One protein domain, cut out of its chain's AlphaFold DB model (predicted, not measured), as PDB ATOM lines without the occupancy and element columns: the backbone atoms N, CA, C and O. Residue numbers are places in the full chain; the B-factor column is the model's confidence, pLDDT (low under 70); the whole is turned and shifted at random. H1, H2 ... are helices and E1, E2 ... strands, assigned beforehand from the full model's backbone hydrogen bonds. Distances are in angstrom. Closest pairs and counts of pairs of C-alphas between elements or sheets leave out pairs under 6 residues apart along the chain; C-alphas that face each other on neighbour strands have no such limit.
ATOM      1  N   PRO A 193     -31.526   8.081 -31.709       58.91
ATOM      2  CA  PRO A 193     -30.132   7.637 -31.737       58.91
ATOM      3  C   PRO A 193     -29.162   8.638 -32.398       58.91
ATOM      4  O   PRO A 193     -27.959   8.502 -32.210       58.91
ATOM      5  N   ASN A 194     -29.666   9.627 -33.155       62.97
ATOM      6  CA  ASN A 194     -28.874  10.661 -33.849       62.97
ATOM      7  C   ASN A 194     -29.442  12.095 -33.660       62.97
ATOM      8  O   ASN A 194     -29.195  12.977 -34.487       62.97
ATOM      9  N   GLY A 195     -30.291  12.320 -32.650       53.69
ATOM     10  CA  GLY A 195     -30.828  13.648 -32.332       53.69
ATOM     11  C   GLY A 195     -29.956  14.341 -31.289       53.69
ATOM     12  O   GLY A 195     -29.553  13.701 -30.322       53.69
ATOM     13  N   TYR A 196     -29.681  15.636 -31.460       59.09
ATOM     14  CA  TYR A 196     -28.881  16.410 -30.510       59.09
ATOM     15  C   TYR A 196     -29.593  17.689 -30.074       59.09
ATOM     16  O   TYR A 196     -30.151  18.439 -30.878       59.09
ATOM     17  N   TYR A 197     -29.532  17.947 -28.770       53.72
ATOM     18  CA  TYR A 197     -29.989  19.186 -28.161       53.72
ATOM     19  C   TYR A 197     -28.780  20.089 -27.926       53.72
ATOM     20  O   TYR A 197     -27.806  19.665 -27.305       53.72
ATOM     21  N   SER A 198     -28.840  21.333 -28.408       54.12
ATOM     22  CA  SER A 198     -27.704  22.277 -28.395       54.12
ATOM     23  C   SER A 198     -27.101  22.585 -27.010       54.12
ATOM     24  O   SER A 198     -26.013  23.148 -26.943       54.12
ATOM     25  N   TYR A 199     -27.740  22.173 -25.907       40.97
ATOM     26  CA  TYR A 199     -27.204  22.317 -24.546       40.97
ATOM     27  C   TYR A 199     -26.159  21.251 -24.152       40.97
ATOM     28  O   TYR A 199     -25.539  21.348 -23.096       40.97
ATOM     29  N   GLY A 200     -25.937  20.217 -24.971       36.16
ATOM     30  CA  GLY A 200     -25.029  19.116 -24.644       36.16
ATOM     31  C   GLY A 200     -23.947  18.922 -25.696       36.16
ATOM     32  O   GLY A 200     -24.228  18.341 -26.733       36.16
ATOM     33  N   LYS A 201     -22.717  19.371 -25.397       33.84
ATOM     34  CA  LYS A 201     -21.442  19.011 -26.059       33.84
ATOM     35  C   LYS A 201     -21.553  18.758 -27.572       33.84
ATOM     36  O   LYS A 201     -21.827  17.633 -27.982       33.84
ATOM     37  N   MET A 202     -21.194  19.750 -28.398       35.22
ATOM     38  CA  MET A 202     -20.903  19.504 -29.817       35.22
ATOM     39  C   MET A 202     -19.913  18.341 -29.929       35.22
ATOM     40  O   MET A 202     -18.745  18.467 -29.557       35.22
ATOM     41  N   LYS A 203     -20.373  17.197 -30.433       37.31
ATOM     42  CA  LYS A 203     -19.508  16.065 -30.740       37.31
ATOM     43  C   LYS A 203     -19.566  15.730 -32.223       37.31
ATOM     44  O   LYS A 203     -19.738  14.583 -32.589       37.31
ATOM     45  N   MET A 204     -19.232  16.714 -33.055       39.06
ATOM     46  CA  MET A 204     -18.568  16.448 -34.332       39.06
ATOM     47  C   MET A 204     -17.170  17.067 -34.320       39.06
ATOM     48  O   MET A 204     -16.923  18.133 -34.868       39.06
ATOM     49  N   GLN A 205     -16.219  16.365 -33.704       44.50
ATOM     50  CA  GLN A 205     -14.815  16.478 -34.099       44.50
ATOM     51  C   GLN A 205     -14.447  15.218 -34.876       44.50
ATOM     52  O   GLN A 205     -13.830  14.307 -34.323       44.50
ATOM     53  N   LYS A 206     -14.878  15.149 -36.141       43.50
ATOM     54  CA  LYS A 206     -14.225  14.388 -37.219       43.50
ATOM     55  C   LYS A 206     -14.924  14.674 -38.559       43.50
ATOM     56  O   LYS A 206     -16.082  14.331 -38.730       43.50
ATOM     57  N   GLN A 207     -14.147  15.233 -39.497       49.66
ATOM     58  CA  GLN A 207     -14.478  15.586 -40.895       49.66
ATOM     59  C   GLN A 207     -15.351  16.832 -41.104       49.66
ATOM     60  O   GLN A 207     -16.124  17.199 -40.234       49.66
ATOM     61  N   GLN A 208     -15.169  17.500 -42.256       55.12
ATOM     62  CA  GLN A 208     -15.904  18.707 -42.663       55.12
ATOM     63  C   GLN A 208     -17.399  18.375 -42.851       55.12
ATOM     64  O   GLN A 208     -17.728  17.694 -43.827       55.12
ATOM     65  N   PRO A 209     -18.304  18.811 -41.956       66.69
ATOM     66  CA  PRO A 209     -19.728  18.528 -42.084       66.69
ATOM     67  C   PRO A 209     -20.391  19.514 -43.057       66.69
ATOM     68  O   PRO A 209     -20.029  20.691 -43.120       66.69
ATOM     69  N   TYR A 210     -21.386  19.046 -43.810       77.19
ATOM     70  CA  TYR A 210     -22.315  19.910 -44.539       77.19
ATOM     71  C   TYR A 210     -23.524  20.215 -43.650       77.19
ATOM     72  O   TYR A 210     -24.013  19.322 -42.961       77.19
ATOM     73  N   SER A 211     -24.035  21.446 -43.707       79.06
ATOM     74  CA  SER A 211     -25.198  21.888 -42.927       79.06
ATOM     75  C   SER A 211     -26.348  22.325 -43.835       79.06
ATOM     76  O   SER A 211     -26.142  22.948 -44.883       79.06
ATOM     77  N   ILE A 212     -27.574  21.977 -43.444       79.38
ATOM     78  CA  ILE A 212     -28.810  22.557 -43.973       79.38
ATOM     79  C   ILE A 212     -29.611  23.087 -42.785       79.38
ATOM     80  O   ILE A 212     -30.243  22.321 -42.058       79.38
ATOM     81  N   GLY A 213     -29.620  24.409 -42.636       70.69
ATOM     82  CA  GLY A 213     -30.534  25.143 -41.770       70.69
ATOM     83  C   GLY A 213     -31.429  26.052 -42.608       70.69
ATOM     84  O   GLY A 213     -31.010  26.601 -43.630       70.69
ATOM     85  N   ILE A 214     -32.680  26.213 -42.193       64.00
ATOM     86  CA  ILE A 214     -33.500  27.351 -42.631       64.00
ATOM     87  C   ILE A 214     -33.381  28.392 -41.548       64.00
ATOM     88  O   ILE A 214     -33.413  28.013 -40.397       64.00
ATOM     89  N   TYR A 215     -33.257  29.670 -41.874       57.19
ATOM     90  CA  TYR A 215     -33.274  30.721 -40.861       57.19
ATOM     91  C   TYR A 215     -34.706  31.242 -40.716       57.19
ATOM     92  O   TYR A 215     -35.350  31.591 -41.708       57.19
ATOM     93  N   GLY A 216     -35.224  31.221 -39.488       55.34
ATOM     94  CA  GLY A 216     -36.497  31.845 -39.135       55.34
ATOM     95  C   GLY A 216     -36.366  33.367 -39.157       55.34
ATOM     96  O   GLY A 216     -35.262  33.890 -39.027       55.34
ATOM     97  N   GLY A 217     -37.482  34.070 -39.352       55.47
ATOM     98  CA  GLY A 217     -37.509  35.532 -39.266       55.47
ATOM     99  C   GLY A 217     -37.332  36.028 -37.830       55.47
ATOM    100  O   GLY A 217     -37.654  35.314 -36.879       55.47
ATOM    101  N   ASP A 218     -36.845  37.259 -37.685       56.91
ATOM    102  CA  ASP A 218     -36.685  37.915 -36.387       56.91
ATOM    103  C   ASP A 218     -38.051  38.120 -35.694       56.91
ATOM    104  O   ASP A 218     -39.047  38.437 -36.351       56.91
ATOM    105  N   ASN A 219     -38.086  38.004 -34.360       65.12
ATOM    106  CA  ASN A 219     -39.237  38.307 -33.483       65.12
ATOM    107  C   ASN A 219     -40.419  37.317 -33.493       65.12
ATOM    108  O   ASN A 219     -41.576  37.741 -33.439       65.12
ATOM    109  N   VAL A 220     -40.159  36.006 -33.516       69.12
ATOM    110  CA  VAL A 220     -41.210  34.987 -33.336       69.12
ATOM    111  C   VAL A 220     -40.855  34.043 -32.188       69.12
ATOM    112  O   VAL A 220     -39.716  33.587 -32.082       69.12
ATOM    113  N   LEU A 221     -41.824  33.761 -31.313       73.50
ATOM    114  CA  LEU A 221     -41.648  32.847 -30.185       73.50
ATOM    115  C   LEU A 221     -41.957  31.422 -30.639       73.50
ATOM    116  O   LEU A 221     -42.981  31.206 -31.276       73.50
ATOM    117  N   THR A 222     -41.110  30.447 -30.313       77.69
ATOM    118  CA  THR A 222     -41.463  29.034 -30.503       77.69
ATOM    119  C   THR A 222     -42.396  28.601 -29.383       77.69
ATOM    120  O   THR A 222     -42.019  28.688 -28.221       77.69
ATOM    121  N   VAL A 223     -43.592  28.151 -29.745       78.25
ATOM    122  CA  VAL A 223     -44.649  27.761 -28.801       78.25
ATOM    123  C   VAL A 223     -44.888  26.256 -28.781       78.25
ATOM    124  O   VAL A 223     -45.367  25.733 -27.785       78.25
ATOM    125  N   ASP A 224     -44.540  25.542 -29.855       82.62
ATOM    126  CA  ASP A 224     -44.647  24.083 -29.894       82.62
ATOM    127  C   ASP A 224     -43.720  23.463 -30.962       82.62
ATOM    128  O   ASP A 224     -43.059  24.162 -31.736       82.62
ATOM    129  N   ILE A 225     -43.684  22.132 -31.021       84.25
ATOM    130  CA  ILE A 225     -42.998  21.321 -32.022       84.25
ATOM    131  C   ILE A 225     -43.977  20.362 -32.724       84.25
ATOM    132  O   ILE A 225     -44.677  19.563 -32.099       84.25
ATOM    133  N   ASP A 226     -43.997  20.409 -34.056       87.12
ATOM    134  CA  ASP A 226     -44.733  19.490 -34.925       87.12
ATOM    135  C   ASP A 226     -43.981  18.151 -35.009       87.12
ATOM    136  O   ASP A 226     -43.090  17.942 -35.844       87.12
ATOM    137  N   LEU A 227     -44.343  17.238 -34.105       85.75
ATOM    138  CA  LEU A 227     -43.734  15.911 -33.988       85.75
ATOM    139  C   LEU A 227     -43.871  15.089 -35.276       85.75
ATOM    140  O   LEU A 227     -42.956  14.351 -35.640       85.75
ATOM    141  N   GLU A 228     -44.981  15.223 -36.006       86.12
ATOM    142  CA  GLU A 228     -45.197  14.464 -37.237       86.12
ATOM    143  C   GLU A 228     -44.190  14.883 -38.316       86.12
ATOM    144  O   GLU A 228     -43.574  14.033 -38.972       86.12
ATOM    145  N   LYS A 229     -43.972  16.191 -38.487       87.12
ATOM    146  CA  LYS A 229     -42.942  16.696 -39.404       87.12
ATOM    147  C   LYS A 229     -41.537  16.365 -38.932       87.12
ATOM    148  O   LYS A 229     -40.718  15.974 -39.767       87.12
ATOM    149  N   PHE A 230     -41.273  16.450 -37.630       87.12
ATOM    150  CA  PHE A 230     -39.988  16.051 -37.068       87.12
ATOM    151  C   PHE A 230     -39.673  14.578 -37.394       87.12
ATOM    152  O   PHE A 230     -38.609  14.260 -37.932       87.12
ATOM    153  N   HIS A 231     -40.620  13.663 -37.166       86.56
ATOM    154  CA  HIS A 231     -40.445  12.250 -37.509       86.56
ATOM    155  C   HIS A 231     -40.307  12.027 -39.019       86.56
ATOM    156  O   HIS A 231     -39.492  11.206 -39.441       86.56
ATOM    157  N   LYS A 232     -41.040  12.775 -39.858       89.75
ATOM    158  CA  LYS A 232     -40.865  12.734 -41.323       89.75
ATOM    159  C   LYS A 232     -39.460  13.169 -41.745       89.75
ATOM    160  O   LYS A 232     -38.894  12.532 -42.635       89.75
ATOM    161  N   LEU A 233     -38.893  14.203 -41.120       89.50
ATOM    162  CA  LEU A 233     -37.513  14.640 -41.343       89.50
ATOM    163  C   LEU A 233     -36.524  13.527 -40.975       89.50
ATOM    164  O   LEU A 233     -35.723  13.123 -41.820       89.50
ATOM    165  N   ASN A 234     -36.630  12.974 -39.764       88.12
ATOM    166  CA  ASN A 234     -35.735  11.911 -39.306       88.12
ATOM    167  C   ASN A 234     -35.825  10.651 -40.187       88.12
ATOM    168  O   ASN A 234     -34.804  10.120 -40.623       88.12
ATOM    169  N   ASN A 235     -37.038  10.207 -40.529       88.94
ATOM    170  CA  ASN A 235     -37.250   9.043 -41.393       88.94
ATOM    171  C   ASN A 235     -36.676   9.254 -42.800       88.94
ATOM    172  O   ASN A 235     -36.136   8.322 -43.400       88.94
ATOM    173  N   PHE A 236     -36.768  10.476 -43.330       90.50
ATOM    174  CA  PHE A 236     -36.200  10.818 -44.628       90.50
ATOM    175  C   PHE A 236     -34.664  10.759 -44.619       90.50
ATOM    176  O   PHE A 236     -34.083  10.146 -45.515       90.50
ATOM    177  N   LEU A 237     -34.017  11.321 -43.591       89.06
ATOM    178  CA  LEU A 237     -32.556  11.289 -43.421       89.06
ATOM    179  C   LEU A 237     -32.038   9.866 -43.174       89.06
ATOM    180  O   LEU A 237     -31.091   9.429 -43.831       89.06
ATOM    181  N   ASN A 238     -32.716   9.091 -42.325       86.56
ATOM    182  CA  ASN A 238     -32.383   7.685 -42.107       86.56
ATOM    183  C   ASN A 238     -32.523   6.865 -43.402       86.56
ATOM    184  O   ASN A 238     -31.657   6.060 -43.743       86.56
ATOM    185  N   GLY A 239     -33.567   7.129 -44.193       87.06
ATOM    186  CA  GLY A 239     -33.740   6.525 -45.513       87.06
ATOM    187  C   GLY A 239     -32.612   6.863 -46.497       87.06
ATOM    188  O   GLY A 239     -32.279   6.035 -47.344       87.06
ATOM    189  N   MET A 240     -32.000   8.049 -46.394       85.94
ATOM    190  CA  MET A 240     -30.815   8.422 -47.180       85.94
ATOM    191  C   MET A 240     -29.549   7.710 -46.695       85.94
ATOM    192  O   MET A 240     -28.774   7.240 -47.530       85.94
ATOM    193  N   LYS A 241     -29.376   7.565 -45.375       84.44
ATOM    194  CA  LYS A 241     -28.273   6.806 -44.765       84.44
ATOM    195  C   LYS A 241     -28.304   5.333 -45.179       84.44
ATOM    196  O   LYS A 241     -27.313   4.815 -45.681       84.44
ATOM    197  N   ILE A 242     -29.467   4.679 -45.091       83.19
ATOM    198  CA  ILE A 242     -29.654   3.276 -45.515       83.19
ATOM    199  C   ILE A 242     -29.321   3.084 -47.005       83.19
ATOM    200  O   ILE A 242     -28.801   2.044 -47.402       83.19
ATOM    201  N   LYS A 243     -29.590   4.094 -47.843       82.94
ATOM    202  CA  LYS A 243     -29.265   4.084 -49.280       82.94
ATOM    203  C   LYS A 243     -27.799   4.425 -49.589       82.94
ATOM    204  O   LYS A 243     -27.444   4.471 -50.765       82.94
ATOM    205  N   GLY A 244     -26.969   4.692 -48.578       80.81
ATOM    206  CA  GLY A 244     -25.560   5.065 -48.737       80.81
ATOM    207  C   GLY A 244     -25.337   6.459 -49.336       80.81
ATOM    208  O   GLY A 244     -24.278   6.715 -49.903       80.81
ATOM    209  N   LEU A 245     -26.339   7.346 -49.267       82.12
ATOM    210  CA  LEU A 245     -26.225   8.743 -49.717       82.12
ATOM    211  C   LEU A 245     -25.634   9.659 -48.636       82.12
ATOM    212  O   LEU A 245     -25.104  10.716 -48.965       82.12
ATOM    213  N   LEU A 246     -25.744   9.250 -47.370       82.12
ATOM    214  CA  LEU A 246     -25.171   9.901 -46.194       82.12
ATOM    215  C   LEU A 246     -24.337   8.867 -45.436       82.12
ATOM    216  O   LEU A 246     -24.779   7.722 -45.305       82.12
ATOM    217  N   ASP A 247     -23.182   9.278 -44.920       80.06
ATOM    218  CA  ASP A 247     -22.356   8.455 -44.037       80.06
ATOM    219  C   ASP A 247     -22.886   8.587 -42.592       80.06
ATOM    220  O   ASP A 247     -23.292   7.598 -41.973       80.06
ATOM    221  N   GLU A 248     -23.014   9.821 -42.093       80.44
ATOM    222  CA  GLU A 248     -23.622  10.163 -40.798       80.44
ATOM    223  C   GLU A 248     -24.476  11.441 -40.898       80.44
ATOM    224  O   GLU A 248     -24.303  12.249 -41.812       80.44
ATOM    225  N   TYR A 249     -25.438  11.615 -39.982       82.56
ATOM    226  CA  TYR A 249     -26.237  12.838 -39.869       82.56
ATOM    227  C   TYR A 249     -26.633  13.110 -38.418       82.56
ATOM    228  O   TYR A 249     -26.780  12.177 -37.631       82.56
ATOM    229  N   GLU A 250     -26.868  14.380 -38.112       78.38
ATOM    230  CA  GLU A 250     -27.299  14.896 -36.821       78.38
ATOM    231  C   GLU A 250     -28.405  15.932 -37.033       78.38
ATOM    232  O   GLU A 250     -28.313  16.785 -37.918       78.38
ATOM    233  N   ILE A 251     -29.462  15.853 -36.224       80.12
ATOM    234  CA  ILE A 251     -30.505  16.884 -36.169       80.12
ATOM    235  C   ILE A 251     -30.258  17.710 -34.911       80.12
ATOM    236  O   ILE A 251     -30.398  17.194 -33.803       80.12
ATOM    237  N   ILE A 252     -29.904  18.978 -35.092       76.81
ATOM    238  CA  ILE A 252     -29.667  19.936 -34.018       76.81
ATOM    239  C   ILE A 252     -30.960  20.696 -33.764       76.81
ATOM    240  O   ILE A 252     -31.456  21.432 -34.622       76.81
ATOM    241  N   VAL A 253     -31.501  20.521 -32.561       75.38
ATOM    242  CA  VAL A 253     -32.636  21.307 -32.078       75.38
ATOM    243  C   VAL A 253     -32.100  22.493 -31.260       75.38
ATOM    244  O   VAL A 253     -31.304  22.286 -30.331       75.38
ATOM    245  N   PRO A 254     -32.488  23.737 -31.601       70.44
ATOM    246  CA  PRO A 254     -31.976  24.929 -30.938       70.44
ATOM    247  C   PRO A 254     -32.494  25.009 -29.503       70.44
ATOM    248  O   PRO A 254     -33.572  24.503 -29.183       70.44
ATOM    249  N   ASN A 255     -31.735  25.679 -28.636       67.75
ATOM    250  CA  ASN A 255     -32.195  25.974 -27.289       67.75
ATOM    251  C   ASN A 255     -33.372  26.956 -27.353       67.75
ATOM    252  O   ASN A 255     -33.253  28.067 -27.886       67.75
ATOM    253  N   ILE A 256     -34.506  26.543 -26.797       72.06
ATOM    254  CA  ILE A 256     -35.705  27.368 -26.724       72.06
ATOM    255  C   ILE A 256     -35.705  28.066 -25.368       72.06
ATOM    256  O   ILE A 256     -36.073  27.494 -24.347       72.06
ATOM    257  N   ASN A 257     -35.251  29.317 -25.381       68.31
ATOM    258  CA  ASN A 257     -35.334  30.238 -24.253       68.31
ATOM    259  C   ASN A 257     -36.255  31.401 -24.645       68.31
ATOM    260  O   ASN A 257     -36.128  31.914 -25.758       68.31
ATOM    261  N   LEU A 258     -37.156  31.829 -23.761       72.19
ATOM    262  CA  LEU A 258     -38.048  32.978 -23.969       72.19
ATOM    263  C   LEU A 258     -37.298  34.231 -24.448       72.19
ATOM    264  O   LEU A 258     -37.782  34.925 -25.339       72.19
ATOM    265  N   HIS A 259     -36.087  34.448 -23.929       68.12
ATOM    266  CA  HIS A 259     -35.309  35.678 -24.118       68.12
ATOM    267  C   HIS A 259     -34.200  35.587 -25.165       68.12
ATOM    268  O   HIS A 259     -33.486  36.560 -25.400       68.12
ATOM    269  N   SER A 260     -34.013  34.436 -25.823       59.06
ATOM    270  CA  SER A 260     -32.988  34.342 -26.866       59.06
ATOM    271  C   SER A 260     -33.440  35.034 -28.157       59.06
ATOM    272  O   SER A 260     -34.305  34.544 -28.888       59.06
ATOM    273  N   SER A 261     -32.817  36.178 -28.450       45.91
ATOM    274  CA  SER A 261     -32.923  36.885 -29.725       45.91
ATOM    275  C   SER A 261     -32.037  36.196 -30.767       45.91
ATOM    276  O   SER A 261     -30.838  36.456 -30.864       45.91
ATOM    277  N   GLY A 262     -32.613  35.275 -31.531       50.12
ATOM    278  CA  GLY A 262     -31.920  34.604 -32.622       50.12
ATOM    279  C   GLY A 262     -32.884  33.811 -33.491       50.12
ATOM    280  O   GLY A 262     -33.976  33.444 -33.052       50.12
ATOM    281  N   SER A 263     -32.483  33.539 -34.730       51.06
ATOM    282  CA  SER A 263     -33.216  32.671 -35.650       51.06
ATOM    283  C   SER A 263     -33.219  31.236 -35.106       51.06
ATOM    284  O   SER A 263     -32.310  30.447 -35.338       51.06
ATOM    285  N   LYS A 264     -34.252  30.897 -34.326       62.53
ATOM    286  CA  LYS A 264     -34.438  29.560 -33.749       62.53
ATOM    287  C   LYS A 264     -34.905  28.604 -34.828       62.53
ATOM    288  O   LYS A 264     -36.083  28.602 -35.182       62.53
ATOM    289  N   THR A 265     -34.004  27.785 -35.351       68.19
ATOM    290  CA  THR A 265     -34.367  26.759 -36.327       68.19
ATOM    291  C   THR A 265     -33.628  25.459 -36.117       68.19
ATOM    292  O   THR A 265     -32.588  25.400 -35.469       68.19
ATOM    293  N   ILE A 266     -34.224  24.395 -36.652       77.50
ATOM    294  CA  ILE A 266     -33.591  23.086 -36.705       77.50
ATOM    295  C   ILE A 266     -32.520  23.116 -37.789       77.50
ATOM    296  O   ILE A 266     -32.795  23.466 -38.941       77.50
ATOM    297  N   GLU A 267     -31.322  22.704 -37.406       82.12
ATOM    298  CA  GLU A 267     -30.191  22.516 -38.300       82.12
ATOM    299  C   GLU A 267     -29.949  21.018 -38.495       82.12
ATOM    300  O   GLU A 267     -30.064  20.223 -37.562       82.12
ATOM    301  N   VAL A 268     -29.646  20.610 -39.725       83.38
ATOM    302  CA  VAL A 268     -29.246  19.236 -40.034       83.38
ATOM    303  C   VAL A 268     -27.800  19.240 -40.495       83.38
ATOM    304  O   VAL A 268     -27.504  19.719 -41.593       83.38
ATOM    305  N   ASN A 269     -26.932  18.641 -39.687       83.44
ATOM    306  CA  ASN A 269     -25.538  18.399 -40.031       83.44
ATOM    307  C   ASN A 269     -25.383  16.993 -40.598       83.44
ATOM    308  O   ASN A 269     -26.006  16.053 -40.117       83.44
ATOM    309  N   TYR A 270     -24.580  16.827 -41.644       82.50
ATOM    310  CA  TYR A 270     -24.342  15.516 -42.240       82.50
ATOM    311  C   TYR A 270     -22.966  15.395 -42.888       82.50
ATOM    312  O   TYR A 270     -22.381  16.371 -43.362       82.50
ATOM    313  N   THR A 271     -22.473  14.162 -42.963       80.25
ATOM    314  CA  THR A 271     -21.271  13.785 -43.708       80.25
ATOM    315  C   THR A 271     -21.658  12.933 -44.909       80.25
ATOM    316  O   THR A 271     -22.528  12.062 -44.847       80.25
ATOM    317  N   ALA A 272     -21.043  13.237 -46.046       79.31
ATOM    318  CA  ALA A 272     -21.232  12.500 -47.285       79.31
ATOM    319  C   ALA A 272     -20.031  12.723 -48.206       79.31
ATOM    320  O   ALA A 272     -19.399  13.782 -48.188       79.31
ATOM    321  N   LYS A 273     -19.773  11.772 -49.109       75.50
ATOM    322  CA  LYS A 273     -18.739  11.913 -50.153       75.50
ATOM    323  C   LYS A 273     -18.936  13.134 -51.066       75.50
ATOM    324  O   LYS A 273     -17.970  13.598 -51.667       75.50
ATOM    325  N   LYS A 274     -20.173  13.620 -51.227       75.56
ATOM    326  CA  LYS A 274     -20.539  14.810 -52.017       75.56
ATOM    327  C   LYS A 274     -21.709  15.545 -51.359       75.56
ATOM    328  O   LYS A 274     -22.543  14.906 -50.724       75.56
ATOM    329  N   ILE A 275     -21.794  16.861 -51.579       78.62
ATOM    330  CA  ILE A 275     -22.957  17.686 -51.203       78.62
ATOM    331  C   ILE A 275     -24.233  17.071 -51.788       78.62
ATOM    332  O   ILE A 275     -24.240  16.644 -52.949       78.62
ATOM    333  N   LEU A 276     -25.311  17.050 -50.996       83.06
ATOM    334  CA  LEU A 276     -26.626  16.596 -51.448       83.06
ATOM    335  C   LEU A 276     -27.072  17.344 -52.710       83.06
ATOM    336  O   LEU A 276     -26.907  18.557 -52.842       83.06
ATOM    337  N   ASP A 277     -27.709  16.629 -53.633       85.25
ATOM    338  CA  ASP A 277     -28.248  17.246 -54.837       85.25
ATOM    339  C   ASP A 277     -29.377  18.240 -54.503       85.25
ATOM    340  O   ASP A 277     -30.052  18.163 -53.470       85.25
ATOM    341  N   LYS A 278     -29.632  19.181 -55.420       85.88
ATOM    342  CA  LYS A 278     -30.599  20.273 -55.219       85.88
ATOM    343  C   LYS A 278     -32.010  19.775 -54.874       85.88
ATOM    344  O   LYS A 278     -32.735  20.476 -54.168       85.88
ATOM    345  N   LYS A 279     -32.426  18.597 -55.362       88.25
ATOM    346  CA  LYS A 279     -33.752  18.031 -55.068       88.25
ATOM    347  C   LYS A 279     -33.818  17.521 -53.629       88.25
ATOM    348  O   LYS A 279     -34.777  17.843 -52.928       88.25
ATOM    349  N   SER A 280     -32.800  16.786 -53.186       85.94
ATOM    350  CA  SER A 280     -32.691  16.290 -51.810       85.94
ATOM    351  C   SER A 280     -32.552  17.431 -50.810       85.94
ATOM    352  O   SER A 280     -33.323  17.486 -49.857       85.94
ATOM    353  N   SER A 281     -31.675  18.403 -51.077       85.19
ATOM    354  CA  SER A 281     -31.500  19.591 -50.231       85.19
ATOM    355  C   SER A 281     -32.799  20.401 -50.086       85.19
ATOM    356  O   SER A 281     -33.201  20.739 -48.969       85.19
ATOM    357  N   LYS A 282     -33.543  20.622 -51.184       86.69
ATOM    358  CA  LYS A 282     -34.876  21.250 -51.122       86.69
ATOM    359  C   LYS A 282     -35.876  20.429 -50.314       86.69
ATOM    360  O   LYS A 282     -36.709  21.012 -49.625       86.69
ATOM    361  N   LYS A 283     -35.822  19.096 -50.402       89.00
ATOM    362  CA  LYS A 283     -36.734  18.228 -49.656       89.00
ATOM    363  C   LYS A 283     -36.436  18.259 -48.157       89.00
ATOM    364  O   LYS A 283     -37.383  18.432 -47.394       89.00
ATOM    365  N   VAL A 284     -35.163  18.186 -47.757       88.50
ATOM    366  CA  VAL A 284     -34.723  18.377 -46.362       88.50
ATOM    367  C   VAL A 284     -35.180  19.742 -45.852       88.50
ATOM    368  O   VAL A 284     -35.886  19.807 -44.853       88.50
ATOM    369  N   SER A 285     -34.912  20.813 -46.606       87.19
ATOM    370  CA  SER A 285     -35.363  22.168 -46.258       87.19
ATOM    371  C   SER A 285     -36.885  22.216 -46.062       87.19
ATOM    372  O   SER A 285     -37.371  22.652 -45.029       87.19
ATOM    373  N   SER A 286     -37.677  21.672 -46.993       87.12
ATOM    374  CA  SER A 286     -39.143  21.661 -46.860       87.12
ATOM    375  C   SER A 286     -39.666  20.883 -45.646       87.12
ATOM    376  O   SER A 286     -40.771  21.155 -45.197       87.12
ATOM    377  N   LEU A 287     -38.899  19.905 -45.152       88.12
ATOM    378  CA  LEU A 287     -39.246  19.113 -43.973       88.12
ATOM    379  C   LEU A 287     -38.826  19.796 -42.671       88.12
ATOM    380  O   LEU A 287     -39.454  19.538 -41.658       88.12
ATOM    381  N   ILE A 288     -37.809  20.660 -42.710       86.12
ATOM    382  CA  ILE A 288     -37.410  21.530 -41.595       86.12
ATOM    383  C   ILE A 288     -38.428  22.670 -41.407       86.12
ATOM    384  O   ILE A 288     -38.726  23.047 -40.272       86.12
ATOM    385  N   VAL A 289     -38.998  23.215 -42.497       84.19
ATOM    386  CA  VAL A 289     -40.012  24.287 -42.414       84.19
ATOM    387  C   VAL A 289     -41.214  23.833 -41.583       84.19
ATOM    388  O   VAL A 289     -41.921  22.888 -41.935       84.19
ATOM    389  N   GLY A 290     -41.496  24.584 -40.518       75.81
ATOM    390  CA  GLY A 290     -42.680  24.391 -39.686       75.81
ATOM    391  C   GLY A 290     -42.620  23.161 -38.785       75.81
ATOM    392  O   GLY A 290     -43.681  22.700 -38.372       75.81
ATOM    393  N   VAL A 291     -41.422  22.623 -38.522       84.56
ATOM    394  CA  VAL A 291     -41.209  21.696 -37.402       84.56
ATOM    395  C   VAL A 291     -41.332  22.439 -36.079       84.56
ATOM    396  O   VAL A 291     -42.000  21.960 -35.178       84.56
ATOM    397  N   LEU A 292     -40.734  23.625 -35.966       82.69
ATOM    398  CA  LEU A 292     -41.015  24.526 -34.854       82.69
ATOM    399  C   LEU A 292     -42.274  25.331 -35.190       82.69
ATOM    400  O   LEU A 292     -42.356  25.947 -36.256       82.69
ATOM    401  N   ILE A 293     -43.255  25.292 -34.293       81.06
ATOM    402  CA  ILE A 293     -44.481  26.082 -34.359       81.06
ATOM    403  C   ILE A 293     -44.209  27.381 -33.617       81.06
ATOM    404  O   ILE A 293     -43.727  27.374 -32.484       81.06
ATOM    405  N   THR A 294     -44.493  28.501 -34.269       78.25
ATOM    406  CA  THR A 294     -44.127  29.820 -33.765       78.25
ATOM    407  C   THR A 294     -45.334  30.749 -33.689       78.25
ATOM    408  O   THR A 294     -46.154  30.735 -34.609       78.25
ATOM    409  N   ASP A 295     -45.408  31.592 -32.659       74.69
ATOM    410  CA  ASP A 295     -46.472  32.582 -32.458       74.69
ATOM    411  C   ASP A 295     -45.915  34.005 -32.234       74.69
ATOM    412  O   ASP A 295     -44.751  34.221 -31.886       74.69
ATOM    413  N   ASN A 296     -46.774  35.003 -32.430       69.25
ATOM    414  CA  ASN A 296     -46.501  36.433 -32.302       69.25
ATOM    415  C   ASN A 296     -46.569  36.947 -30.847       69.25
ATOM    416  O   ASN A 296     -46.708  38.157 -30.621       69.25
TER     417      ASN A 296
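What this domain is: This is residues 193 to 296 of the 877 residues of an uncharacterized protein of Escherichia coli (UniProt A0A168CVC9). A four-stranded sheet, E1 E4 E5 E2, has two helices, H1 and H2, side by side over one face, making two layers; a small two-stranded sheet, E3 with E6, sits toward one end. The printed part has 104 residues, with named elements in the order E1 E2 E3 H1 E4 E5 H2 E6. The larger sheet is mixed, the smaller antiparallel, and the class is mixed, helices and strands. The whole is compact, with a radius of gyration of the C-alphas of 13.9 A and spans of 41 by 28 by 23 A.

Where its parts are: The larger sheet holds E1, residues 195 to 197, from C-alpha 195 at (-30.828, 13.648, -32.332), E4, 248 to 253, 16.8 A long, E5, 267 to 271, 13.6 A, and E2, 210 to 213. H1 is residues 227 to 242, 22.2 A, and H2 278 to 288, 15.3 A. E3 is residues 221 to 225 and E6 292 to 295, ending at C-alpha 295 (-46.472, 32.582, -32.458).

How they stand to each other: E4 and E5 form an antiparallel hairpin, with N 250 and O 269 2.7 A apart. E1 is parallel to E4 (N 196 to O 251, 2.9 A), and E2 antiparallel to E5 (N 212 to O 268, 2.9 A). H1 lies over E4 at a height over the sheet of 9.9 A, along the strands at 6 degrees on the local plane; their closest C-alphas, of Lys 241 and Glu 248, are 7.0 A apart. On the same face H2 lies over E2, slantwise to the strands at 38 degrees on the local plane, which 6 C-alphas of the sheet only just suffice to fit; the closest C-alphas are those of Ile 212 and Ser 285, 7.0 A. H1 and H2 touch at Leu 233 and Leu 287, their closest C-alphas, 5.5 A, opposite ways at a shallow tilt of 32 degrees, only just short of steep. E3 and E6 are antiparallel, N 293 to O 224 being 2.8 A. In H1 and H2 every O i to N i+4 pair is within hydrogen-bond range.

The domain as a whole: The C-alphas farthest apart, of Gly 244 and Asn 296, are 41.1 A apart. The printed part has no cut. The links E1 to E2 and E4 to E5 are long. Mean pLDDT of the printed part is 73.3, with residues 193 to 209, 214 to 220 and 259 to 265 among those under 70.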